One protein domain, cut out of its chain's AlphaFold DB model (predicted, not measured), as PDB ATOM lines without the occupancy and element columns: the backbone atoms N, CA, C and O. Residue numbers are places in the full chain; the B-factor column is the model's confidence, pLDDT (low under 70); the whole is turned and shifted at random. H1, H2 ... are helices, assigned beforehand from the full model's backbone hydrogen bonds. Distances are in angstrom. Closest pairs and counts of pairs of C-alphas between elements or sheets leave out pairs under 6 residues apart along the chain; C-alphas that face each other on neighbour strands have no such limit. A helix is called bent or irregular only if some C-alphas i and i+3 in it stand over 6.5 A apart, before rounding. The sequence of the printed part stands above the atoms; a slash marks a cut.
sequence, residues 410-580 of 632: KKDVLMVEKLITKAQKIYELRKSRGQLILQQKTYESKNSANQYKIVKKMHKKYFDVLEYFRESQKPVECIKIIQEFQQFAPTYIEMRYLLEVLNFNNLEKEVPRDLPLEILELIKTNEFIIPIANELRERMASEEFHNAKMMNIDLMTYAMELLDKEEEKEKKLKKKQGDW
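What this domain is: This is residues 410 to 580 of the 632 residues of an uncharacterized protein of Oxytricha trifallax (UniProt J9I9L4). H2 and the H3a arm of the bent helix H3 form a long helical hairpin, and H6 packs on H2 and on the arm H3b away from the hairpin's tip, joining the hairpin to a head where H1 crosses H6 and the short H4 and H5 pack on H1. H7 crosses H2 near its middle, and residues 564 to 580 stick out from the body. The printed part has 171 residues with seven named helices, H1 to H7 in order, and no named strand; the class is all helix. It is loose, with a radius of gyration of the C-alphas of 20.0 A, and spans 60 by 48 by 31 A.

Where its parts are: H1, residues 410 to 432, begins with C-alpha 410 at (-44.257, -17.918, -28.102) and is 33.2 A long. H2, residues 443 to 471, is the longest by residues and measures 42.5 A. H3, residues 475 to 501, was assigned as one helix by its hydrogen bonds but is bent: C-alphas 487 and 490 are 6.7 A apart. Its arms are H3a, residues 475 to 487, 18.6 A, and H3b, residues 490 to 501, 14.8 A, at a steep tilt of 50 degrees. H4 is residues 511 to 514 and H5 residues 517 to 525. H6, residues 529 to 547, measures 26.4 A. H7, residues 553 to 578, measures 36.4 A and ends with C-alpha 578 at (-5.873, 7.024, -20.067).

How they stand to each other: H6 is the hub, touching four helices. H6 touches H3b at a shallow tilt of 18 degrees, opposite ways; the closest C-alphas, of Met 495 and Ala 541, are 5.0 A apart. With residues 444 to 452 alone, H2 touches H6 at a steep tilt of 43 degrees, closest at the C-alphas of Ser 448 and Ser 542, 5.2 A. H1 touches H6, closest at the C-alphas of Ala 423 and Ala 533, 5.2 A, at a tilt of 69 degrees, only just steep. H1 touches H4 with residues 410 to 413 alone, closest at the C-alphas of Val 413 and Val 511, 5.7 A. H1 touches H5, closest at the C-alphas of Glu 417 and Ile 519, 6.7 A. H2 and H3a form a hairpin at a shallow tilt of 24 degrees, closest at the C-alphas of Phe 469 and Cys 478, 5.8 A. H7 touches H2 with residues 555 to 563 alone, at a steep tilt of 62 degrees, closest at the C-alphas of Ile 454 and Ala 559, 5.4 A. H7 and H1 are apart. In H1, H3a, H3b, H5, H6 and H7 every O i to N i+4 pair is within hydrogen-bond range, in H2 23 of 25 are, and H4 is too short for such a pair.

The domain as a whole: The C-alphas farthest apart, of Gly 434 and Gln 473, are 64.0 A apart. The printed part has no cut and no long link. Mean pLDDT of the printed part is 91.7; residues 438 to 443 and 578 to 580 are under 70.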
ATOM      1  N   LYS A 410     -42.930 -18.426 -28.470       96.75
ATOM      2  CA  LYS A 410     -44.257 -17.918 -28.102       96.75
ATOM      3  C   LYS A 410     -44.212 -16.983 -26.889       96.75
ATOM      4  O   LYS A 410     -44.887 -15.956 -26.905       96.75
ATOM      5  N   LYS A 411     -43.439 -17.317 -25.846       94.94
ATOM      6  CA  LYS A 411     -43.248 -16.451 -24.669       94.94
ATOM      7  C   LYS A 411     -42.661 -15.098 -25.084       94.94
ATOM      8  O   LYS A 411     -43.197 -14.064 -24.691       94.94
ATOM      9  N   ASP A 412     -41.622 -15.113 -25.914       95.75
ATOM     10  CA  ASP A 412     -40.934 -13.904 -26.370       95.75
ATOM     11  C   ASP A 412     -41.803 -13.053 -27.290       95.75
ATOM     12  O   ASP A 412     -41.868 -11.842 -27.099       95.75
ATOM     13  N   VAL A 413     -42.545 -13.664 -28.217       97.31
ATOM     14  CA  VAL A 413     -43.516 -12.956 -29.069       97.31
ATOM     15  C   VAL A 413     -44.546 -12.219 -28.212       97.31
ATOM     16  O   VAL A 413     -44.730 -11.016 -28.388       97.31
ATOM     17  N   LEU A 414     -45.155 -12.901 -27.234       97.38
ATOM     18  CA  LEU A 414     -46.143 -12.295 -26.333       97.38
ATOM     19  C   LEU A 414     -45.543 -11.161 -25.493       97.38
ATOM     20  O   LEU A 414     -46.199 -10.145 -25.245       97.38
ATOM     21  N   MET A 415     -44.298 -11.319 -25.038       97.38
ATOM     22  CA  MET A 415     -43.625 -10.302 -24.239       97.38
ATOM     23  C   MET A 415     -43.240  -9.076 -25.076       97.38
ATOM     24  O   MET A 415     -43.464  -7.943 -24.640       97.38
ATOM     25  N   VAL A 416     -42.710  -9.286 -26.286       97.31
ATOM     26  CA  VAL A 416     -42.403  -8.217 -27.245       97.31
ATOM     27  C   VAL A 416     -43.673  -7.463 -27.612       97.31
ATOM     28  O   VAL A 416     -43.696  -6.241 -27.494       97.31
ATOM     29  N   GLU A 417     -44.747  -8.163 -27.975       98.00
ATOM     30  CA  GLU A 417     -46.047  -7.556 -28.274       98.00
ATOM     31  C   GLU A 417     -46.526  -6.684 -27.106       98.00
ATOM     32  O   GLU A 417     -46.768  -5.488 -27.274       98.00
ATOM     33  N   LYS A 418     -46.545  -7.233 -25.883       97.88
ATOM     34  CA  LYS A 418     -46.939  -6.506 -24.668       97.88
ATOM     35  C   LYS A 418     -46.106  -5.241 -24.443       97.88
ATOM     36  O   LYS A 418     -46.666  -4.202 -24.078       97.88
ATOM     37  N   LEU A 419     -44.784  -5.310 -24.619       97.62
ATOM     38  CA  LEU A 419     -43.889  -4.163 -24.443       97.62
ATOM     39  C   LEU A 419     -44.097  -3.108 -25.530       97.62
ATOM     40  O   LEU A 419     -44.185  -1.925 -25.203       97.62
ATOM     41  N   ILE A 420     -44.239  -3.515 -26.792       98.00
ATOM     42  CA  ILE A 420     -44.430  -2.599 -27.920       98.00
ATOM     43  C   ILE A 420     -45.792  -1.908 -27.846       98.00
ATOM     44  O   ILE A 420     -45.858  -0.687 -27.978       98.00
ATOM     45  N   THR A 421     -46.873  -2.626 -27.528       97.94
ATOM     46  CA  THR A 421     -48.198  -2.015 -27.342       97.94
ATOM     47  C   THR A 421     -48.199  -1.011 -26.187       97.94
ATOM     48  O   THR A 421     -48.793   0.066 -26.285       97.94
ATOM     49  N   LYS A 422     -47.516  -1.319 -25.074       97.75
ATOM     50  CA  LYS A 422     -47.344  -0.357 -23.972       97.75
ATOM     51  C   LYS A 422     -46.494   0.842 -24.399       97.75
ATOM     52  O   LYS A 422     -46.855   1.974 -24.079       97.75
ATOM     53  N   ALA A 423     -45.413   0.612 -25.140       96.88
ATOM     54  CA  ALA A 423     -44.542   1.667 -25.645       96.88
ATOM     55  C   ALA A 423     -45.286   2.612 -26.597       96.88
ATOM     56  O   ALA A 423     -45.156   3.825 -26.467       96.88
ATOM     57  N   GLN A 424     -46.141   2.082 -27.475       97.62
ATOM     58  CA  GLN A 424     -46.994   2.871 -28.363       97.62
ATOM     59  C   GLN A 424     -47.957   3.771 -27.583       97.62
ATOM     60  O   GLN A 424     -48.073   4.958 -27.883       97.62
ATOM     61  N   LYS A 425     -48.600   3.251 -26.528       97.75
ATOM     62  CA  LYS A 425     -49.465   4.065 -25.657       97.75
ATOM     63  C   LYS A 425     -48.690   5.206 -24.994       97.75
ATOM     64  O   LYS A 425     -49.174   6.335 -24.958       97.75
ATOM     65  N   ILE A 426     -47.480   4.938 -24.497       96.00
ATOM     66  CA  ILE A 426     -46.614   5.969 -23.902       96.00
ATOM     67  C   ILE A 426     -46.170   6.988 -24.953       96.00
ATOM     68  O   ILE A 426     -46.158   8.186 -24.672       96.00
ATOM     69  N   TYR A 427     -45.841   6.534 -26.158       95.94
ATOM     70  CA  TYR A 427     -45.458   7.392 -27.271       95.94
ATOM     71  C   TYR A 427     -46.571   8.384 -27.633       95.94
ATOM     72  O   TYR A 427     -46.316   9.586 -27.654       95.94
ATOM     73  N   GLU A 428     -47.813   7.927 -27.825       96.88
ATOM     74  CA  GLU A 428     -48.939   8.820 -28.145       96.88
ATOM     75  C   GLU A 428     -49.241   9.815 -27.007       96.88
ATOM     76  O   GLU A 428     -49.561  10.987 -27.242       96.88
ATOM     77  N   LEU A 429     -49.049   9.400 -25.749       96.38
ATOM     78  CA  LEU A 429     -49.145  10.297 -24.593       96.38
ATOM     79  C   LEU A 429     -48.024  11.353 -24.574       96.38
ATOM     80  O   LEU A 429     -48.290  12.518 -24.283       96.38
ATOM     81  N   ARG A 430     -46.777  10.989 -24.902       94.94
ATOM     82  CA  ARG A 430     -45.650  11.942 -24.992       94.94
ATOM     83  C   ARG A 430     -45.826  12.899 -26.175       94.94
ATOM     84  O   ARG A 430     -45.569  14.096 -26.035       94.94
ATOM     85  N   LYS A 431     -46.327  12.394 -27.305       95.56
ATOM     86  CA  LYS A 431     -46.631  13.160 -28.519       95.56
ATOM     87  C   LYS A 431     -47.722  14.202 -28.290       95.56
ATOM     88  O   LYS A 431     -47.508  15.366 -28.610       95.56
ATOM     89  N   SER A 432     -48.846  13.824 -27.675       96.44
ATOM     90  CA  SER A 432     -49.938  14.768 -27.361       96.44
ATOM     91  C   SER A 432     -49.523  15.872 -26.382       96.44
ATOM     92  O   SER A 432     -50.081  16.965 -26.415       96.44
ATOM     93  N   ARG A 433     -48.506  15.621 -25.550       95.88
ATOM     94  CA  ARG A 433     -47.924  16.605 -24.624       95.88
ATOM     95  C   ARG A 433     -46.802  17.460 -25.226       95.88
ATOM     96  O   ARG A 433     -46.278  18.319 -24.525       95.88
ATOM     97  N   GLY A 434     -46.382  17.214 -26.471       93.25
ATOM     98  CA  GLY A 434     -45.222  17.889 -27.069       93.25
ATOM     99  C   GLY A 434     -43.879  17.536 -26.407       93.25
ATOM    100  O   GLY A 434     -42.912  18.276 -26.544       93.25
ATOM    101  N   GLN A 435     -43.802  16.411 -25.685       88.44
ATOM    102  CA  GLN A 435     -42.632  15.965 -24.911       88.44
ATOM    103  C   GLN A 435     -41.859  14.840 -25.618       88.44
ATOM    104  O   GLN A 435     -41.352  13.923 -24.977       88.44
ATOM    105  N   LEU A 436     -41.758  14.885 -26.949       83.00
ATOM    106  CA  LEU A 436     -41.018  13.882 -27.734       83.00
ATOM    107  C   LEU A 436     -39.491  14.003 -27.624       83.00
ATOM    108  O   LEU A 436     -38.766  13.323 -28.345       83.00
ATOM    109  N   ILE A 437     -38.983  14.850 -26.727       80.44
ATOM    110  CA  ILE A 437     -37.547  14.957 -26.487       80.44
ATOM    111  C   ILE A 437     -37.072  13.592 -25.989       80.44
ATOM    112  O   ILE A 437     -37.485  13.151 -24.915       80.44
ATOM    113  N   LEU A 438     -36.212  12.937 -26.779       66.50
ATOM    114  CA  LEU A 438     -35.443  11.769 -26.358       66.50
ATOM    115  C   LEU A 438     -34.663  12.194 -25.115       66.50
ATOM    116  O   LEU A 438     -33.609  12.826 -25.214       66.50
ATOM    117  N   GLN A 439     -35.210  11.940 -23.930       58.69
ATOM    118  CA  GLN A 439     -34.472  12.214 -22.716       58.69
ATOM    119  C   GLN A 439     -33.223  11.338 -22.741       58.69
ATOM    120  O   GLN A 439     -33.288  10.127 -22.964       58.69
ATOM    121  N   GLN A 440     -32.075  11.998 -22.570       57.75
ATOM    122  CA  GLN A 440     -30.785  11.370 -22.314       57.75
ATOM    123  C   GLN A 440     -30.975  10.221 -21.328       57.75
ATOM    124  O   GLN A 440     -31.669  10.431 -20.334       57.75
ATOM    125  N   LYS A 441     -30.360   9.057 -21.616       60.97
ATOM    126  CA  LYS A 441     -30.319   7.846 -20.771       60.97
ATOM    127  C   LYS A 441     -30.712   8.170 -19.335       60.97
ATOM    128  O   LYS A 441     -29.895   8.704 -18.577       60.97
ATOM    129  N   THR A 442     -31.971   7.912 -19.013       62.28
ATOM    130  CA  THR A 442     -32.550   8.258 -17.724       62.28
ATOM    131  C   THR A 442     -31.722   7.597 -16.631       62.28
ATOM    132  O   THR A 442     -31.227   6.480 -16.788       62.28
ATOM    133  N   TYR A 443     -31.541   8.300 -15.516       67.12
ATOM    134  CA  TYR A 443     -30.903   7.776 -14.306       67.12
ATOM    135  C   TYR A 443     -31.430   6.371 -13.933       67.12
ATOM    136  O   TYR A 443     -30.656   5.507 -13.523       67.12
ATOM    137  N   GLU A 444     -32.716   6.114 -14.201       75.81
ATOM    138  CA  GLU A 444     -33.390   4.815 -14.060       75.81
ATOM    139  C   GLU A 444     -32.694   3.666 -14.817       75.81
ATOM    140  O   GLU A 444     -32.533   2.587 -14.255       75.81
ATOM    141  N   SER A 445     -32.206   3.901 -16.040       79.56
ATOM    142  CA  SER A 445     -31.532   2.885 -16.867       79.56
ATOM    143  C   SER A 445     -30.212   2.415 -16.255       79.56
ATOM    144  O   SER A 445     -29.890   1.227 -16.219       79.56
ATOM    145  N   LYS A 446     -29.436   3.355 -15.700       85.31
ATOM    146  CA  LYS A 446     -28.202   3.008 -14.981       85.31
ATOM    147  C   LYS A 446     -28.511   2.251 -13.695       85.31
ATOM    148  O   LYS A 446     -27.776   1.332 -13.342       85.31
ATOM    149  N   ASN A 447     -29.591   2.629 -13.014       91.56
ATOM    150  CA  ASN A 447     -29.993   1.994 -11.771       91.56
ATOM    151  C   ASN A 447     -30.435   0.538 -11.991       91.56
ATOM    152  O   ASN A 447     -29.935  -0.346 -11.305       91.56
ATOM    153  N   SER A 448     -31.283   0.263 -12.988       90.31
ATOM    154  CA  SER A 448     -31.744  -1.100 -13.299       90.31
ATOM    155  C   SER A 448     -30.594  -2.022 -13.720       90.31
ATOM    156  O   SER A 448     -30.494  -3.157 -13.251       90.31
ATOM    157  N   ALA A 449     -29.656  -1.518 -14.530       92.19
ATOM    158  CA  ALA A 449     -28.454  -2.257 -14.901       92.19
ATOM    159  C   ALA A 449     -27.573  -2.583 -13.680       92.19
ATOM    160  O   ALA A 449     -27.035  -3.686 -13.582       92.19
ATOM    161  N   ASN A 450     -27.436  -1.650 -12.734       94.44
ATOM    162  CA  ASN A 450     -26.683  -1.873 -11.499       94.44
ATOM    163  C   ASN A 450     -27.396  -2.855 -10.558       94.44
ATOM    164  O   ASN A 450     -26.754  -3.773 -10.056       94.44
ATOM    165  N   GLN A 451     -28.714  -2.731 -10.386       95.38
ATOM    166  CA  GLN A 451     -29.538  -3.691  -9.643       95.38
ATOM    167  C   GLN A 451     -29.369  -5.106 -10.202       95.38
ATOM    168  O   GLN A 451     -29.111  -6.050  -9.459       95.38
ATOM    169  N   TYR A 452     -29.410  -5.260 -11.524       96.56
ATOM    170  CA  TYR A 452     -29.192  -6.557 -12.151       96.56
ATOM    171  C   TYR A 452     -27.786  -7.112 -11.918       96.56
ATOM    172  O   TYR A 452     -27.631  -8.299 -11.634       96.56
ATOM    173  N   LYS A 453     -26.751  -6.265 -11.976       96.62
ATOM    174  CA  LYS A 453     -25.390  -6.678 -11.612       96.62
ATOM    175  C   LYS A 453     -25.325  -7.185 -10.167       96.62
ATOM    176  O   LYS A 453     -24.656  -8.191  -9.937       96.62
ATOM    177  N   ILE A 454     -26.023  -6.540  -9.225       96.38
ATOM    178  CA  ILE A 454     -26.094  -6.978  -7.818       96.38
ATOM    179  C   ILE A 454     -26.716  -8.375  -7.753       96.38
ATOM    180  O   ILE A 454     -26.081  -9.303  -7.255       96.38
ATOM    181  N   VAL A 455     -27.900  -8.556  -8.341       96.62
ATOM    182  CA  VAL A 455     -28.607  -9.847  -8.373       96.62
ATOM    183  C   VAL A 455     -27.750 -10.931  -9.039       96.62
ATOM    184  O   VAL A 455     -27.624 -12.035  -8.517       96.62
ATOM    185  N   LYS A 456     -27.056 -10.626 -10.138       96.50
ATOM    186  CA  LYS A 456     -26.148 -11.573 -10.803       96.50
ATOM    187  C   LYS A 456     -24.983 -12.010  -9.903       96.50
ATOM    188  O   LYS A 456     -24.596 -13.180  -9.922       96.50
ATOM    189  N   LYS A 457     -24.421 -11.099  -9.099       96.00
ATOM    190  CA  LYS A 457     -23.371 -11.423  -8.114       96.00
ATOM    191  C   LYS A 457     -23.923 -12.231  -6.945       96.00
ATOM    192  O   LYS A 457     -23.274 -13.196  -6.550       96.00
ATOM    193  N   MET A 458     -25.111 -11.889  -6.444       96.12
ATOM    194  CA  MET A 458     -25.801 -12.667  -5.411       96.12
ATOM    195  C   MET A 458     -26.047 -14.097  -5.881       96.12
ATOM    196  O   MET A 458     -25.652 -15.026  -5.187       96.12
ATOM    197  N   HIS A 459     -26.599 -14.281  -7.087       95.12
ATOM    198  CA  HIS A 459     -26.834 -15.597  -7.684       95.12
ATOM    199  C   HIS A 459     -25.566 -16.453  -7.677       95.12
ATOM    200  O   HIS A 459     -25.593 -17.587  -7.217       95.12
ATOM    201  N   LYS A 460     -24.429 -15.896  -8.117       94.56
ATOM    202  CA  LYS A 460     -23.144 -16.602  -8.062       94.56
ATOM    203  C   LYS A 460     -22.728 -16.925  -6.623       94.56
ATOM    204  O   LYS A 460     -22.266 -18.028  -6.359       94.56
ATOM    205  N   LYS A 461     -22.893 -15.972  -5.701       94.88
ATOM    206  CA  LYS A 461     -22.433 -16.115  -4.318       94.88
ATOM    207  C   LYS A 461     -23.251 -17.123  -3.511       94.88
ATOM    208  O   LYS A 461     -22.674 -17.777  -2.650       94.88
ATOM    209  N   TYR A 462     -24.541 -17.288  -3.805       93.25
ATOM    210  CA  TYR A 462     -25.364 -18.339  -3.203       93.25
ATOM    211  C   TYR A 462     -24.729 -19.723  -3.389       93.25
ATOM    212  O   TYR A 462     -24.655 -20.475  -2.425       93.25
ATOM    213  N   PHE A 463     -24.183 -20.031  -4.571       91.25
ATOM    214  CA  PHE A 463     -23.494 -21.307  -4.799       91.25
ATOM    215  C   PHE A 463     -22.219 -21.451  -3.961       91.25
ATOM    216  O   PHE A 463     -22.040 -22.496  -3.343       91.25
ATOM    217  N   ASP A 464     -21.390 -20.405  -3.857       91.94
ATOM    218  CA  ASP A 464     -20.191 -20.446  -3.002       91.94
ATOM    219  C   ASP A 464     -20.559 -20.664  -1.518       91.94
ATOM    220  O   ASP A 464     -19.856 -21.348  -0.778       91.94
ATOM    221  N   VAL A 465     -21.651 -20.042  -1.054       91.00
ATOM    222  CA  VAL A 465     -22.123 -20.158   0.337       91.00
ATOM    223  C   VAL A 465     -22.697 -21.550   0.602       91.00
ATOM    224  O   VAL A 465     -22.418 -22.137   1.648       91.00
ATOM    225  N   LEU A 466     -23.450 -22.100  -0.353       89.56
ATOM    226  CA  LEU A 466     -23.939 -23.476  -0.298       89.56
ATOM    227  C   LEU A 466     -22.787 -24.482  -0.249       89.56
ATOM    228  O   LEU A 466     -22.815 -25.398   0.569       89.56
ATOM    229  N   GLU A 467     -21.763 -24.295  -1.082       90.25
ATOM    230  CA  GLU A 467     -20.559 -25.129  -1.084       90.25
ATOM    231  C   GLU A 467     -19.838 -25.060   0.267       90.25
ATOM    232  O   GLU A 467     -19.565 -26.096   0.871       90.25
ATOM    233  N   TYR A 468     -19.649 -23.857   0.817       93.56
ATOM    234  CA  TYR A 468     -19.032 -23.668   2.129       93.56
ATOM    235  C   TYR A 468     -19.782 -24.386   3.264       93.56
ATOM    236  O   TYR A 468     -19.163 -25.076   4.082       93.56
ATOM    237  N   PHE A 469     -21.110 -24.242   3.347       91.56
ATOM    238  CA  PHE A 469     -21.890 -24.899   4.404       91.56
ATOM    239  C   PHE A 469     -21.951 -26.417   4.226       91.56
ATOM    240  O   PHE A 469     -21.922 -27.154   5.218       91.56
ATOM    241  N   ARG A 470     -21.949 -26.886   2.973       81.25
ATOM    242  CA  ARG A 470     -21.853 -28.306   2.634       81.25
ATOM    243  C   ARG A 470     -20.527 -28.896   3.110       81.25
ATOM    244  O   ARG A 470     -20.536 -29.924   3.783       81.25
ATOM    245  N   GLU A 471     -19.405 -28.249   2.808       90.81
ATOM    246  CA  GLU A 471     -18.073 -28.681   3.255       90.81
ATOM    247  C   GLU A 471     -17.923 -28.619   4.779       90.81
ATOM    248  O   GLU A 471     -17.312 -29.497   5.387       90.81
ATOM    249  N   SER A 472     -18.550 -27.624   5.407       91.25
ATOM    250  CA  SER A 472     -18.547 -27.437   6.861       91.25
ATOM    251  C   SER A 472     -19.477 -28.397   7.616       91.25
ATOM    252  O   SER A 472     -19.576 -28.289   8.836       91.25
ATOM    253  N   GLN A 473     -20.168 -29.308   6.919       92.75
ATOM    254  CA  GLN A 473     -21.129 -30.262   7.493       92.75
ATOM    255  C   GLN A 473     -22.231 -29.585   8.329       92.75
ATOM    256  O   GLN A 473     -22.626 -30.081   9.383       92.75
ATOM    257  N   LYS A 474     -22.740 -28.446   7.843       90.94
ATOM    258  CA  LYS A 474     -23.803 -27.650   8.474       90.94
ATOM    259  C   LYS A 474     -25.122 -27.767   7.687       90.94
ATOM    260  O   LYS A 474     -25.468 -26.862   6.928       90.94
ATOM    261  N   PRO A 475     -25.858 -28.892   7.805       88.38
ATOM    262  CA  PRO A 475     -27.002 -29.188   6.939       88.38
ATOM    263  C   PRO A 475     -28.184 -28.232   7.146       88.38
ATOM    264  O   PRO A 475     -28.897 -27.928   6.195       88.38
ATOM    265  N   VAL A 476     -28.379 -27.725   8.367       92.19
ATOM    266  CA  VAL A 476     -29.480 -26.802   8.681       92.19
ATOM    267  C   VAL A 476     -29.284 -25.470   7.955       92.19
ATOM    268  O   VAL A 476     -30.223 -24.931   7.373       92.19
ATOM    269  N   GLU A 477     -28.061 -24.945   7.954       92.50
ATOM    270  CA  GLU A 477     -27.688 -23.741   7.220       92.50
ATOM    271  C   GLU A 477     -27.769 -23.954   5.706       92.50
ATOM    272  O   GLU A 477     -28.273 -23.075   5.014       92.50
ATOM    273  N   CYS A 478     -27.383 -25.129   5.191       89.19
ATOM    274  CA  CYS A 478     -27.589 -25.467   3.779       89.19
ATOM    275  C   CYS A 478     -29.064 -25.358   3.375       89.19
ATOM    276  O   CYS A 478     -29.373 -24.673   2.404       89.19
ATOM    277  N   ILE A 479     -29.975 -25.985   4.130       88.94
ATOM    278  CA  ILE A 479     -31.418 -25.961   3.831       88.94
ATOM    279  C   ILE A 479     -31.948 -24.523   3.844       88.94
ATOM    280  O   ILE A 479     -32.691 -24.136   2.943       88.94
ATOM    281  N   LYS A 480     -31.532 -23.707   4.821       92.31
ATOM    282  CA  LYS A 480     -31.918 -22.288   4.883       92.31
ATOM    283  C   LYS A 480     -31.467 -21.523   3.641       92.31
ATOM    284  O   LYS A 480     -32.280 -20.850   3.017       92.31
ATOM    285  N   ILE A 481     -30.203 -21.671   3.240       91.62
ATOM    286  CA  ILE A 481     -29.671 -20.996   2.050       91.62
ATOM    287  C   ILE A 481     -30.350 -21.504   0.768       91.62
ATOM    288  O   ILE A 481     -30.594 -20.708  -0.137       91.62
ATOM    289  N   ILE A 482     -30.709 -22.790   0.684       89.19
ATOM    290  CA  ILE A 482     -31.487 -23.336  -0.441       89.19
ATOM    291  C   ILE A 482     -32.863 -22.670  -0.511       89.19
ATOM    292  O   ILE A 482     -33.252 -22.201  -1.577       89.19
ATOM    293  N   GLN A 483     -33.587 -22.589   0.607       91.25
ATOM    294  CA  GLN A 483     -34.907 -21.955   0.653       91.25
ATOM    295  C   GLN A 483     -34.834 -20.466   0.288       91.25
ATOM    296  O   GLN A 483     -35.661 -19.975  -0.481       91.25
ATOM    297  N   GLU A 484     -33.819 -19.751   0.781       92.69
ATOM    298  CA  GLU A 484     -33.549 -18.362   0.392       92.69
ATOM    299  C   GLU A 484     -33.257 -18.248  -1.110       92.69
ATOM    300  O   GLU A 484     -33.824 -17.395  -1.797       92.69
ATOM    301  N   PHE A 485     -32.426 -19.143  -1.652       93.38
ATOM    302  CA  PHE A 485     -32.119 -19.173  -3.076       93.38
ATOM    303  C   PHE A 485     -33.354 -19.479  -3.928       93.38
ATOM    304  O   PHE A 485     -33.557 -18.815  -4.939       93.38
ATOM    305  N   GLN A 486     -34.214 -20.418  -3.527       89.94
ATOM    306  CA  GLN A 486     -35.461 -20.740  -4.229       89.94
ATOM    307  C   GLN A 486     -36.416 -19.541  -4.290       89.94
ATOM    308  O   GLN A 486     -37.087 -19.340  -5.300       89.94
ATOM    309  N   GLN A 487     -36.457 -18.716  -3.241       91.44
ATOM    310  CA  GLN A 487     -37.245 -17.479  -3.233       91.44
ATOM    311  C   GLN A 487     -36.615 -16.381  -4.103       91.44
ATOM    312  O   GLN A 487     -37.330 -15.594  -4.722       91.44
ATOM    313  N   PHE A 488     -35.285 -16.338  -4.173       93.94
ATOM    314  CA  PHE A 488     -34.517 -15.357  -4.937       93.94
ATOM    315  C   PHE A 488     -34.411 -15.680  -6.442       93.94
ATOM    316  O   PHE A 488     -34.411 -14.774  -7.280       93.94
ATOM    317  N   ALA A 489     -34.313 -16.959  -6.807       92.31
ATOM    318  CA  ALA A 489     -34.045 -17.414  -8.169       92.31
ATOM    319  C   ALA A 489     -35.060 -16.898  -9.208       92.31
ATOM    320  O   ALA A 489     -34.610 -16.450 -10.266       92.31
ATOM    321  N   PRO A 490     -36.385 -16.853  -8.941       93.31
ATOM    322  CA  PRO A 490     -37.353 -16.265  -9.865       93.31
ATOM    323  C   PRO A 490     -37.038 -14.810 -10.224       93.31
ATOM    324  O   PRO A 490     -37.092 -14.449 -11.398       93.31
ATOM    325  N   THR A 491     -36.627 -13.991  -9.247       95.38
ATOM    326  CA  THR A 491     -36.227 -12.597  -9.488       95.38
ATOM    327  C   THR A 491     -35.002 -12.528 -10.396       95.38
ATOM    328  O   THR A 491     -34.984 -11.754 -11.352       95.38
ATOM    329  N   TYR A 492     -33.980 -13.357 -10.151       95.56
ATOM    330  CA  TYR A 492     -32.804 -13.411 -11.024       95.56
ATOM    331  C   TYR A 492     -33.158 -13.831 -12.454       95.56
ATOM    332  O   TYR A 492     -32.703 -13.190 -13.404       95.56
ATOM    333  N   ILE A 493     -33.973 -14.878 -12.605       92.56
ATOM    334  CA  ILE A 493     -34.390 -15.406 -13.907       92.56
ATOM    335  C   ILE A 493     -35.164 -14.341 -14.687       92.56
ATOM    336  O   ILE A 493     -34.846 -14.099 -15.852       92.56
ATOM    337  N   GLU A 494     -36.123 -13.661 -14.055       95.00
ATOM    338  CA  GLU A 494     -36.939 -12.646 -14.727       95.00
ATOM    339  C   GLU A 494     -36.116 -11.399 -15.079       95.00
ATOM    340  O   GLU A 494     -36.177 -10.913 -16.209       95.00
ATOM    341  N   MET A 495     -35.249 -10.920 -14.179       96.62
ATOM    342  CA  MET A 495     -34.360  -9.794 -14.494       96.62
ATOM    343  C   MET A 495     -33.361 -10.135 -15.607       96.62
ATOM    344  O   MET A 495     -33.129  -9.309 -16.493       96.62
ATOM    345  N   ARG A 496     -32.784 -11.346 -15.602       95.31
ATOM    346  CA  ARG A 496     -31.902 -11.828 -16.679       95.31
ATOM    347  C   ARG A 496     -32.658 -11.906 -18.000       95.31
ATOM    348  O   ARG A 496     -32.137 -11.462 -19.022       95.31
ATOM    349  N   TYR A 497     -33.874 -12.442 -17.977       94.56
ATOM    350  CA  TYR A 497     -34.729 -12.530 -19.151       94.56
ATOM    351  C   TYR A 497     -35.000 -11.143 -19.742       94.56
ATOM    352  O   TYR A 497     -34.732 -10.912 -20.919       94.56
ATOM    353  N   LEU A 498     -35.437 -10.193 -18.915       95.88
ATOM    354  CA  LEU A 498     -35.726  -8.832 -19.353       95.88
ATOM    355  C   LEU A 498     -34.479  -8.114 -19.869       95.88
ATOM    356  O   LEU A 498     -34.550  -7.468 -20.904       95.88
ATOM    357  N   LEU A 499     -33.339  -8.193 -19.183       94.81
ATOM    358  CA  LEU A 499     -32.194  -7.329 -19.488       94.81
ATOM    359  C   LEU A 499     -31.191  -7.940 -20.471       94.81
ATOM    360  O   LEU A 499     -30.701  -7.210 -21.340       94.81
ATOM    361  N   GLU A 500     -30.901  -9.239 -20.369       92.75
ATOM    362  CA  GLU A 500     -29.919  -9.926 -21.220       92.75
ATOM    363  C   GLU A 500     -30.568 -10.641 -22.410       92.75
ATOM    364  O   GLU A 500     -30.088 -10.494 -23.533       92.75
ATOM    365  N   VAL A 501     -31.644 -11.403 -22.177       91.25
ATOM    366  CA  VAL A 501     -32.241 -12.273 -23.210       91.25
ATOM    367  C   VAL A 501     -33.106 -11.468 -24.179       91.25
ATOM    368  O   VAL A 501     -32.921 -11.539 -25.392       91.25
ATOM    369  N   LEU A 502     -34.021 -10.653 -23.654       93.19
ATOM    370  CA  LEU A 502     -34.981  -9.890 -24.443       93.19
ATOM    371  C   LEU A 502     -34.352  -8.600 -24.984       93.19
ATOM    372  O   LEU A 502     -34.617  -7.503 -24.493       93.19
ATOM    373  N   ASN A 503     -33.479  -8.718 -25.981       92.44
ATOM    374  CA  ASN A 503     -32.795  -7.582 -26.593       92.44
ATOM    375  C   ASN A 503     -33.438  -7.197 -27.934       92.44
ATOM    376  O   ASN A 503     -33.237  -7.876 -28.937       92.44
ATOM    377  N   PHE A 504     -34.133  -6.056 -27.984       92.19
ATOM    378  CA  PHE A 504     -34.769  -5.555 -29.212       92.19
ATOM    379  C   PHE A 504     -33.791  -5.328 -30.377       92.19
ATOM    380  O   PHE A 504     -34.198  -5.405 -31.533       92.19
ATOM    381  N   ASN A 505     -32.509  -5.078 -30.092       90.31
ATOM    382  CA  ASN A 505     -31.488  -4.898 -31.129       90.31
ATOM    383  C   ASN A 505     -31.011  -6.228 -31.729       90.31
ATOM    384  O   ASN A 505     -30.402  -6.234 -32.795       90.31
ATOM    385  N   ASN A 506     -31.242  -7.340 -31.030       91.56
ATOM    386  CA  ASN A 506     -30.789  -8.669 -31.421       91.56
ATOM    387  C   ASN A 506     -31.862  -9.716 -31.097       91.56
ATOM    388  O   ASN A 506     -31.604 -10.679 -30.376       91.56
ATOM    389  N   LEU A 507     -33.084  -9.491 -31.589       91.19
ATOM    390  CA  LEU A 507     -34.152 -10.478 -31.467       91.19
ATOM    391  C   LEU A 507     -33.827 -11.702 -32.322       91.19
ATOM    392  O   LEU A 507     -33.378 -11.584 -33.465       91.19
ATOM    393  N   GLU A 508     -34.105 -12.879 -31.772       91.50
ATOM    394  CA  GLU A 508     -33.952 -14.141 -32.482       91.50
ATOM    395  C   GLU A 508     -34.814 -14.142 -33.754       91.50
ATOM    396  O   GLU A 508     -35.962 -13.718 -33.710       91.50
ATOM    397  N   LYS A 509     -34.295 -14.629 -34.891       92.31
ATOM    398  CA  LYS A 509     -34.914 -14.435 -36.224       92.31
ATOM    399  C   LYS A 509     -36.358 -14.933 -36.339       92.31
ATOM    400  O   LYS A 509     -37.086 -14.469 -37.211       92.31
ATOM    401  N   GLU A 510     -36.743 -15.899 -35.514       92.06
ATOM    402  CA  GLU A 510     -38.087 -16.482 -35.476       92.06
ATOM    403  C   GLU A 510     -39.087 -15.588 -34.739       92.06
ATOM    404  O   GLU A 510     -40.241 -15.516 -35.144       92.06
ATOM    405  N   VAL A 511     -38.643 -14.811 -33.748       94.69
ATOM    406  CA  VAL A 511     -39.529 -13.920 -32.986       94.69
ATOM    407  C   VAL A 511     -40.154 -12.853 -33.905       94.69
ATOM    408  O   VAL A 511     -41.378 -12.757 -33.935       94.69
ATOM    409  N   PRO A 512     -39.400 -12.116 -34.756       94.31
ATOM    410  CA  PRO A 512     -39.979 -11.231 -35.768       94.31
ATOM    411  C   PRO A 512     -40.809 -11.922 -36.847       94.31
ATOM    412  O   PRO A 512     -41.560 -11.233 -37.526       94.31
ATOM    413  N   ARG A 513     -40.662 -13.235 -37.068       96.12
ATOM    414  CA  ARG A 513     -41.490 -13.956 -38.053       96.12
ATOM    415  C   ARG A 513     -42.882 -14.245 -37.508       96.12
ATOM    416  O   ARG A 513     -43.840 -14.152 -38.268       96.12
ATOM    417  N   ASP A 514     -42.966 -14.546 -36.216       96.44
ATOM    418  CA  ASP A 514     -44.207 -14.933 -35.538       96.44
ATOM    419  C   ASP A 514     -44.940 -13.736 -34.899       96.44
ATOM    420  O   ASP A 514     -46.063 -13.873 -34.413       96.44
ATOM    421  N   LEU A 515     -44.325 -12.549 -34.904       97.00
ATOM    422  CA  LEU A 515     -44.934 -11.303 -34.437       97.00
ATOM    423  C   LEU A 515     -46.063 -10.826 -35.376       97.00
ATOM    424  O   LEU A 515     -45.905 -10.885 -36.600       97.00
ATOM    425  N   PRO A 516     -47.175 -10.276 -34.842       97.75
ATOM    426  CA  PRO A 516     -48.224  -9.681 -35.666       97.75
ATOM    427  C   PRO A 516     -47.678  -8.578 -36.585       97.75
ATOM    428  O   PRO A 516     -46.855  -7.757 -36.166       97.75
ATOM    429  N   LEU A 517     -48.171  -8.522 -37.828       97.56
ATOM    430  CA  LEU A 517     -47.717  -7.552 -38.840       97.56
ATOM    431  C   LEU A 517     -47.836  -6.102 -38.355       97.56
ATOM    432  O   LEU A 517     -46.922  -5.314 -38.574       97.56
ATOM    433  N   GLU A 518     -48.902  -5.778 -37.622       97.81
ATOM    434  CA  GLU A 518     -49.124  -4.454 -37.029       97.81
ATOM    435  C   GLU A 518     -47.986  -4.054 -36.073       97.81
ATOM    436  O   GLU A 518     -47.487  -2.931 -36.119       97.81
ATOM    437  N   ILE A 519     -47.511  -4.990 -35.245       97.75
ATOM    438  CA  ILE A 519     -46.403  -4.757 -34.309       97.75
ATOM    439  C   ILE A 519     -45.087  -4.572 -35.070       97.75
ATOM    440  O   ILE A 519     -44.301  -3.682 -34.744       97.75
ATOM    441  N   LEU A 520     -44.851  -5.367 -36.116       96.50
ATOM    442  CA  LEU A 520     -43.666  -5.228 -36.967       96.50
ATOM    443  C   LEU A 520     -43.645  -3.893 -37.716       96.50
ATOM    444  O   LEU A 520     -42.585  -3.274 -37.836       96.50
ATOM    445  N   GLU A 521     -44.791  -3.440 -38.216       96.94
ATOM    446  CA  GLU A 521     -44.927  -2.135 -38.861       96.94
ATOM    447  C   GLU A 521     -44.673  -0.998 -37.872       96.94
ATOM    448  O   GLU A 521     -43.940  -0.069 -38.205       96.94
ATOM    449  N   LEU A 522     -45.170  -1.093 -36.635       96.50
ATOM    450  CA  LEU A 522     -44.888  -0.110 -35.584       96.50
ATOM    451  C   LEU A 522     -43.395  -0.013 -35.257       96.50
ATOM    452  O   LEU A 522     -42.864   1.092 -35.156       96.50
ATOM    453  N   ILE A 523     -42.707  -1.154 -35.140       95.62
ATOM    454  CA  ILE A 523     -41.256  -1.202 -34.897       95.62
ATOM    455  C   ILE A 523     -40.484  -0.556 -36.059       95.62
ATOM    456  O   ILE A 523     -39.515   0.162 -35.825       95.62
ATOM    457  N   LYS A 524     -40.899  -0.800 -37.309       95.50
ATOM    458  CA  LYS A 524     -40.216  -0.281 -38.509       95.50
ATOM    459  C   LYS A 524     -40.478   1.200 -38.768       95.50
ATOM    460  O   LYS A 524     -39.592   1.893 -39.254       95.50
ATOM    461  N   THR A 525     -41.699   1.665 -38.518       96.62
ATOM    462  CA  THR A 525     -42.131   3.024 -38.881       96.62
ATOM    463  C   THR A 525     -41.777   4.060 -37.824       96.62
ATOM    464  O   THR A 525     -41.591   5.226 -38.165       96.62
ATOM    465  N   ASN A 526     -41.676   3.663 -36.553       94.31
ATOM    466  CA  ASN A 526     -41.514   4.593 -35.444       94.31
ATOM    467  C   ASN A 526     -40.237   4.312 -34.640       94.31
ATOM    468  O   ASN A 526     -40.204   3.465 -33.744       94.31
ATOM    469  N   GLU A 527     -39.200   5.106 -34.917       94.75
ATOM    470  CA  GLU A 527     -37.886   5.024 -34.265       94.75
ATOM    471  C   GLU A 527     -37.922   5.245 -32.742       94.75
ATOM    472  O   GLU A 527     -37.018   4.807 -32.033       94.75
ATOM    473  N   PHE A 528     -38.979   5.871 -32.208       94.69
ATOM    474  CA  PHE A 528     -39.123   6.154 -30.778       94.69
ATOM    475  C   PHE A 528     -39.673   4.965 -29.981       94.69
ATOM    476  O   PHE A 528     -39.518   4.926 -28.758       94.69
ATOM    477  N   ILE A 529     -40.294   3.983 -30.642       95.56
ATOM    478  CA  ILE A 529     -40.933   2.848 -29.963       95.56
ATOM    479  C   ILE A 529     -39.900   1.954 -29.283       95.56
ATOM    480  O   ILE A 529     -40.087   1.606 -28.119       95.56
ATOM    481  N   ILE A 530     -38.801   1.614 -29.963       95.50
ATOM    482  CA  ILE A 530     -37.765   0.732 -29.403       95.50
ATOM    483  C   ILE A 530     -37.105   1.353 -28.154       95.50
ATOM    484  O   ILE A 530     -37.019   0.663 -27.137       95.50
ATOM    485  N   PRO A 531     -36.677   2.635 -28.147       94.19
ATOM    486  CA  PRO A 531     -36.190   3.293 -26.934       94.19
ATOM    487  C   PRO A 531     -37.184   3.251 -25.767       94.19
ATOM    488  O   PRO A 531     -36.794   2.927 -24.648       94.19
ATOM    489  N   ILE A 532     -38.470   3.523 -26.021       94.81
ATOM    490  CA  ILE A 532     -39.511   3.488 -24.981       94.81
ATOM    491  C   ILE A 532     -39.743   2.052 -24.485       94.81
ATOM    492  O   ILE A 532     -39.923   1.832 -23.288       94.81
ATOM    493  N   ALA A 533     -39.716   1.059 -25.376       96.19
ATOM    494  CA  ALA A 533     -39.841  -0.349 -25.011       96.19
ATOM    495  C   ALA A 533     -38.651  -0.827 -24.160       96.19
ATOM    496  O   ALA A 533     -38.847  -1.560 -23.193       96.19
ATOM    497  N   ASN A 534     -37.436  -0.361 -24.464       94.75
ATOM    498  CA  ASN A 534     -36.251  -0.605 -23.640       94.75
ATOM    499  C   ASN A 534     -36.371   0.040 -22.250       94.75
ATOM    500  O   ASN A 534     -36.071  -0.623 -21.261       94.75
ATOM    501  N   GLU A 535     -36.866   1.280 -22.158       94.00
ATOM    502  CA  GLU A 535     -37.136   1.960 -20.879       94.00
ATOM    503  C   GLU A 535     -38.157   1.168 -20.038       94.00
ATOM    504  O   GLU A 535     -37.966   0.951 -18.843       94.00
ATOM    505  N   LEU A 536     -39.227   0.674 -20.669       95.69
ATOM    506  CA  LEU A 536     -40.236  -0.161 -20.013       95.69
ATOM    507  C   LEU A 536     -39.664  -1.484 -19.502       95.69
ATOM    508  O   LEU A 536     -39.975  -1.890 -18.386       95.69
ATOM    509  N   ARG A 537     -38.835  -2.148 -20.307       96.12
ATOM    510  CA  ARG A 537     -38.151  -3.397 -19.953       96.12
ATOM    511  C   ARG A 537     -37.244  -3.210 -18.735       96.12
ATOM    512  O   ARG A 537     -37.275  -4.020 -17.813       96.12
ATOM    513  N   GLU A 538     -36.485  -2.118 -18.708       95.31
ATOM    514  CA  GLU A 538     -35.628  -1.741 -17.579       95.31
ATOM    515  C   GLU A 538     -36.433  -1.402 -16.320       95.31
ATOM    516  O   GLU A 538     -36.064  -1.832 -15.227       95.31
ATOM    517  N   ARG A 539     -37.558  -0.690 -16.467       95.44
ATOM    518  CA  ARG A 539     -38.476  -0.410 -15.355       95.44
ATOM    519  C   ARG A 539     -39.080  -1.692 -14.792       95.44
ATOM    520  O   ARG A 539     -39.061  -1.865 -13.582       95.44
ATOM    521  N   MET A 540     -39.539  -2.606 -15.646       96.38
ATOM    522  CA  MET A 540     -40.058  -3.908 -15.213       96.38
ATOM    523  C   MET A 540     -39.000  -4.713 -14.452       96.38
ATOM    524  O   MET A 540     -39.298  -5.256 -13.400       96.38
ATOM    525  N   ALA A 541     -37.747  -4.730 -14.916       96.38
ATOM    526  CA  ALA A 541     -36.669  -5.401 -14.188       96.38
ATOM    527  C   ALA A 541     -36.399  -4.750 -12.816       96.38
ATOM    528  O   ALA A 541     -36.118  -5.447 -11.845       96.38
ATOM    529  N   SER A 542     -36.505  -3.421 -12.725       95.81
ATOM    530  CA  SER A 542     -36.384  -2.698 -11.454       95.81
ATOM    531  C   SER A 542     -37.553  -2.990 -10.507       95.81
ATOM    532  O   SER A 542     -37.352  -3.177  -9.310       95.81
ATOM    533  N   GLU A 543     -38.772  -3.091 -11.036       95.81
ATOM    534  CA  GLU A 543     -39.955  -3.506 -10.278       95.81
ATOM    535  C   GLU A 543     -39.786  -4.931  -9.731       95.81
ATOM    536  O   GLU A 543     -40.044  -5.147  -8.552       95.81
ATOM    537  N   GLU A 544     -39.275  -5.878 -10.526       96.06
ATOM    538  CA  GLU A 544     -38.965  -7.240 -10.058       96.06
ATOM    539  C   GLU A 544     -37.929  -7.249  -8.926       96.06
ATOM    540  O   GLU A 544     -38.087  -7.974  -7.942       96.06
ATOM    541  N   PHE A 545     -36.900  -6.398  -9.013       95.81
ATOM    542  CA  PHE A 545     -35.929  -6.216  -7.933       95.81
ATOM    543  C   PHE A 545     -36.598  -5.722  -6.641       95.81
ATOM    544  O   PHE A 545     -36.354  -6.266  -5.568       95.81
ATOM    545  N   HIS A 546     -37.466  -4.711  -6.728       93.88
ATOM    546  CA  HIS A 546     -38.156  -4.149  -5.563       93.88
ATOM    547  C   HIS A 546     -39.256  -5.058  -4.998       93.88
ATOM    548  O   HIS A 546     -39.532  -5.012  -3.800       93.88
ATOM    549  N   ASN A 547     -39.864  -5.895  -5.837       93.75
ATOM    550  CA  ASN A 547     -40.894  -6.855  -5.443       93.75
ATOM    551  C   ASN A 547     -40.321  -8.141  -4.836       93.75
ATOM    552  O   ASN A 547     -41.089  -8.961  -4.324       93.75
ATOM    553  N   ALA A 548     -39.000  -8.340  -4.878       92.38
ATOM    554  CA  ALA A 548     -38.344  -9.488  -4.273       92.38
ATOM    555  C   ALA A 548     -38.542  -9.467  -2.749       92.38
ATOM    556  O   ALA A 548     -37.868  -8.746  -2.015       92.38
ATOM    557  N   LYS A 549     -39.502 -10.264  -2.268       76.38
ATOM    558  CA  LYS A 549     -39.975 -10.219  -0.876       76.38
ATOM    559  C   LYS A 549     -38.927 -10.638   0.162       76.38
ATOM    560  O   LYS A 549     -39.136 -10.354   1.335       76.38
ATOM    561  N   MET A 550     -37.841 -11.298  -0.245       78.38
ATOM    562  CA  MET A 550     -36.829 -11.873   0.649       78.38
ATOM    563  C   MET A 550     -35.459 -11.937  -0.046       78.38
ATOM    564  O   MET A 550     -35.012 -12.999  -0.475       78.38
ATOM    565  N   MET A 551     -34.779 -10.799  -0.192       89.12
ATOM    566  CA  MET A 551     -33.351 -10.819  -0.525       89.12
ATOM    567  C   MET A 551     -32.532 -10.919   0.760       89.12
ATOM    568  O   MET A 551     -32.694 -10.092   1.657       89.12
ATOM    569  N   ASN A 552     -31.630 -11.899   0.839       93.75
ATOM    570  CA  ASN A 552     -30.659 -11.967   1.925       93.75
ATOM    571  C   ASN A 552     -29.784 -10.695   1.906       93.75
ATOM    572  O   ASN A 552     -29.031 -10.449   0.957       93.75
ATOM    573  N   ILE A 553     -29.927  -9.871   2.948       95.00
ATOM    574  CA  ILE A 553     -29.313  -8.539   3.043       95.00
ATOM    575  C   ILE A 553     -27.786  -8.641   3.104       95.00
ATOM    576  O   ILE A 553     -27.103  -7.811   2.504       95.00
ATOM    577  N   ASP A 554     -27.243  -9.670   3.756       94.88
ATOM    578  CA  ASP A 554     -25.797  -9.869   3.875       94.88
ATOM    579  C   ASP A 554     -25.185 -10.203   2.510       94.88
ATOM    580  O   ASP A 554     -24.187  -9.609   2.095       94.88
ATOM    581  N   LEU A 555     -25.837 -11.094   1.756       94.31
ATOM    582  CA  LEU A 555     -25.453 -11.431   0.384       94.31
ATOM    583  C   LEU A 555     -25.579 -10.235  -0.563       94.31
ATOM    584  O   LEU A 555     -24.718 -10.044  -1.424       94.31
ATOM    585  N   MET A 556     -26.620  -9.416  -0.400       95.56
ATOM    586  CA  MET A 556     -26.807  -8.194  -1.182       95.56
ATOM    587  C   MET A 556     -25.721  -7.158  -0.875       95.56
ATOM    588  O   MET A 556     -25.118  -6.614  -1.799       95.56
ATOM    589  N   THR A 557     -25.418  -6.935   0.405       96.12
ATOM    590  CA  THR A 557     -24.363  -6.013   0.856       96.12
ATOM    591  C   THR A 557     -23.006  -6.456   0.317       96.12
ATOM    592  O   THR A 557     -22.287  -5.666  -0.291       96.12
ATOM    593  N   TYR A 558     -22.698  -7.751   0.420       94.81
ATOM    594  CA  TYR A 558     -21.491  -8.332  -0.163       94.81
ATOM    595  C   TYR A 558     -21.429  -8.150  -1.690       94.81
ATOM    596  O   TYR A 558     -20.382  -7.801  -2.243       94.81
ATOM    597  N   ALA A 559     -22.543  -8.368  -2.395       94.31
ATOM    598  CA  ALA A 559     -22.621  -8.169  -3.840       94.31
ATOM    599  C   ALA A 559     -22.397  -6.700  -4.239       94.31
ATOM    600  O   ALA A 559     -21.697  -6.447  -5.222       94.31
ATOM    601  N   MET A 560     -22.931  -5.747  -3.471       95.12
ATOM    602  CA  MET A 560     -22.691  -4.315  -3.665       95.12
ATOM    603  C   MET A 560     -21.214  -3.959  -3.467       95.12
ATOM    604  O   MET A 560     -20.616  -3.355  -4.353       95.12
ATOM    605  N   GLU A 561     -20.582  -4.424  -2.385       96.38
ATOM    606  CA  GLU A 561     -19.153  -4.182  -2.149       96.38
ATOM    607  C   GLU A 561     -18.259  -4.735  -3.268       96.38
ATOM    608  O   GLU A 561     -17.239  -4.135  -3.622       96.38
ATOM    609  N   LEU A 562     -18.598  -5.909  -3.815       93.75
ATOM    610  CA  LEU A 562     -17.870  -6.474  -4.950       93.75
ATOM    611  C   LEU A 562     -17.993  -5.599  -6.198       93.75
ATOM    612  O   LEU A 562     -17.007  -5.447  -6.922       93.75
ATOM    613  N   LEU A 563     -19.171  -5.026  -6.447       94.25
ATOM    614  CA  LEU A 563     -19.379  -4.122  -7.573       94.25
ATOM    615  C   LEU A 563     -18.628  -2.809  -7.390       94.25
ATOM    616  O   LEU A 563     -17.949  -2.387  -8.322       94.25
ATOM    617  N   ASP A 564     -18.643  -2.228  -6.193       95.06
ATOM    618  CA  ASP A 564     -17.872  -1.018  -5.893       95.06
ATOM    619  C   ASP A 564     -16.368  -1.254  -6.109       95.06
ATOM    620  O   ASP A 564     -15.681  -0.452  -6.752       95.06
ATOM    621  N   LYS A 565     -15.851  -2.413  -5.673       96.00
ATOM    622  CA  LYS A 565     -14.456  -2.829  -5.915       96.00
ATOM    623  C   LYS A 565     -14.150  -3.015  -7.406       96.00
ATOM    624  O   LYS A 565     -13.033  -2.717  -7.836       96.00
ATOM    625  N   GLU A 566     -15.090  -3.525  -8.200       94.31
ATOM    626  CA  GLU A 566     -14.942  -3.670  -9.655       94.31
ATOM    627  C   GLU A 566     -14.958  -2.313 -10.362       94.31
ATOM    628  O   GLU A 566     -14.072  -2.044 -11.174       94.31
ATOM    629  N   GLU A 567     -15.868  -1.413  -9.986       93.62
ATOM    630  CA  GLU A 567     -15.909  -0.050 -10.514       93.62
ATOM    631  C   GLU A 567     -14.646   0.741 -10.164       93.62
ATOM    632  O   GLU A 567     -14.121   1.481 -10.998       93.62
ATOM    633  N   GLU A 568     -14.112   0.587  -8.951       95.56
ATOM    634  CA  GLU A 568     -12.827   1.171  -8.582       95.56
ATOM    635  C   GLU A 568     -11.675   0.625  -9.429       95.56
ATOM    636  O   GLU A 568     -10.807   1.394  -9.854       95.56
ATOM    637  N   LYS A 569     -11.640  -0.691  -9.668       95.62
ATOM    638  CA  LYS A 569     -10.622  -1.321 -10.518       95.62
ATOM    639  C   LYS A 569     -10.733  -0.831 -11.955       95.62
ATOM    640  O   LYS A 569      -9.709  -0.491 -12.536       95.62
ATOM    641  N   GLU A 570     -11.939  -0.717 -12.503       92.50
ATOM    642  CA  GLU A 570     -12.163  -0.146 -13.831       92.50
ATOM    643  C   GLU A 570     -11.755   1.325 -13.899       92.50
ATOM    644  O   GLU A 570     -11.099   1.726 -14.855       92.50
ATOM    645  N   LYS A 571     -12.074   2.136 -12.882       92.56
ATOM    646  CA  LYS A 571     -11.618   3.535 -12.799       92.56
ATOM    647  C   LYS A 571     -10.090   3.609 -12.739       92.56
ATOM    648  O   LYS A 571      -9.497   4.440 -13.419       92.56
ATOM    649  N   LYS A 572      -9.433   2.724 -11.980       94.69
ATOM    650  CA  LYS A 572      -7.963   2.623 -11.912       94.69
ATOM    651  C   LYS A 572      -7.362   2.147 -13.241       94.69
ATOM    652  O   LYS A 572      -6.334   2.679 -13.645       94.69
ATOM    653  N   LEU A 573      -7.988   1.196 -13.935       92.50
ATOM    654  CA  LEU A 573      -7.555   0.718 -15.254       92.50
ATOM    655  C   LEU A 573      -7.741   1.784 -16.332       92.50
ATOM    656  O   LEU A 573      -6.818   2.004 -17.102       92.50
ATOM    657  N   LYS A 574      -8.872   2.497 -16.338       89.19
ATOM    658  CA  LYS A 574      -9.121   3.630 -17.240       89.19
ATOM    659  C   LYS A 574      -8.171   4.788 -16.975       89.19
ATOM    660  O   LYS A 574      -7.740   5.405 -17.929       89.19
ATOM    661  N   LYS A 575      -7.787   5.046 -15.720       89.56
ATOM    662  CA  LYS A 575      -6.709   6.000 -15.407       89.56
ATOM    663  C   LYS A 575      -5.355   5.514 -15.929       89.56
ATOM    664  O   LYS A 575      -4.664   6.268 -16.586       89.56
ATOM    665  N   LYS A 576      -5.010   4.236 -15.739       87.38
ATOM    666  CA  LYS A 576      -3.747   3.662 -16.245       87.38
ATOM    667  C   LYS A 576      -3.671   3.561 -17.777       87.38
ATOM    668  O   LYS A 576      -2.586   3.679 -18.326       87.38
ATOM    669  N   GLN A 577      -4.791   3.307 -18.453       82.88
ATOM    670  CA  GLN A 577      -4.888   3.296 -19.920       82.88
ATOM    671  C   GLN A 577      -5.056   4.709 -20.493       82.88
ATOM    672  O   GLN A 577      -4.565   4.984 -21.581       82.88
ATOM    673  N   GLY A 578      -5.714   5.603 -19.754       61.84
ATOM    674  CA  GLY A 578      -5.873   7.024 -20.067       61.84
ATOM    675  C   GLY A 578      -4.620   7.860 -19.800       61.84
ATOM    676  O   GLY A 578      -4.475   8.901 -20.413       61.84
ATOM    677  N   ASP A 579      -3.667   7.368 -19.005       52.47
ATOM    678  CA  ASP A 579      -2.314   7.945 -18.909       52.47
ATOM    679  C   ASP A 579      -1.425   7.603 -20.129       52.47
ATOM    680  O   ASP A 579      -0.283   8.044 -20.195       52.47
ATOM    681  N   TRP A 580      -1.934   6.841 -21.112       51.62
ATOM    682  CA  TRP A 580      -1.309   6.666 -22.438       51.62
ATOM    683  C   TRP A 580      -2.178   7.151 -23.606       51.62
ATOM    684  O   TRP A 580      -1.730   7.129 -24.751       51.62
TER     685      TRP A 580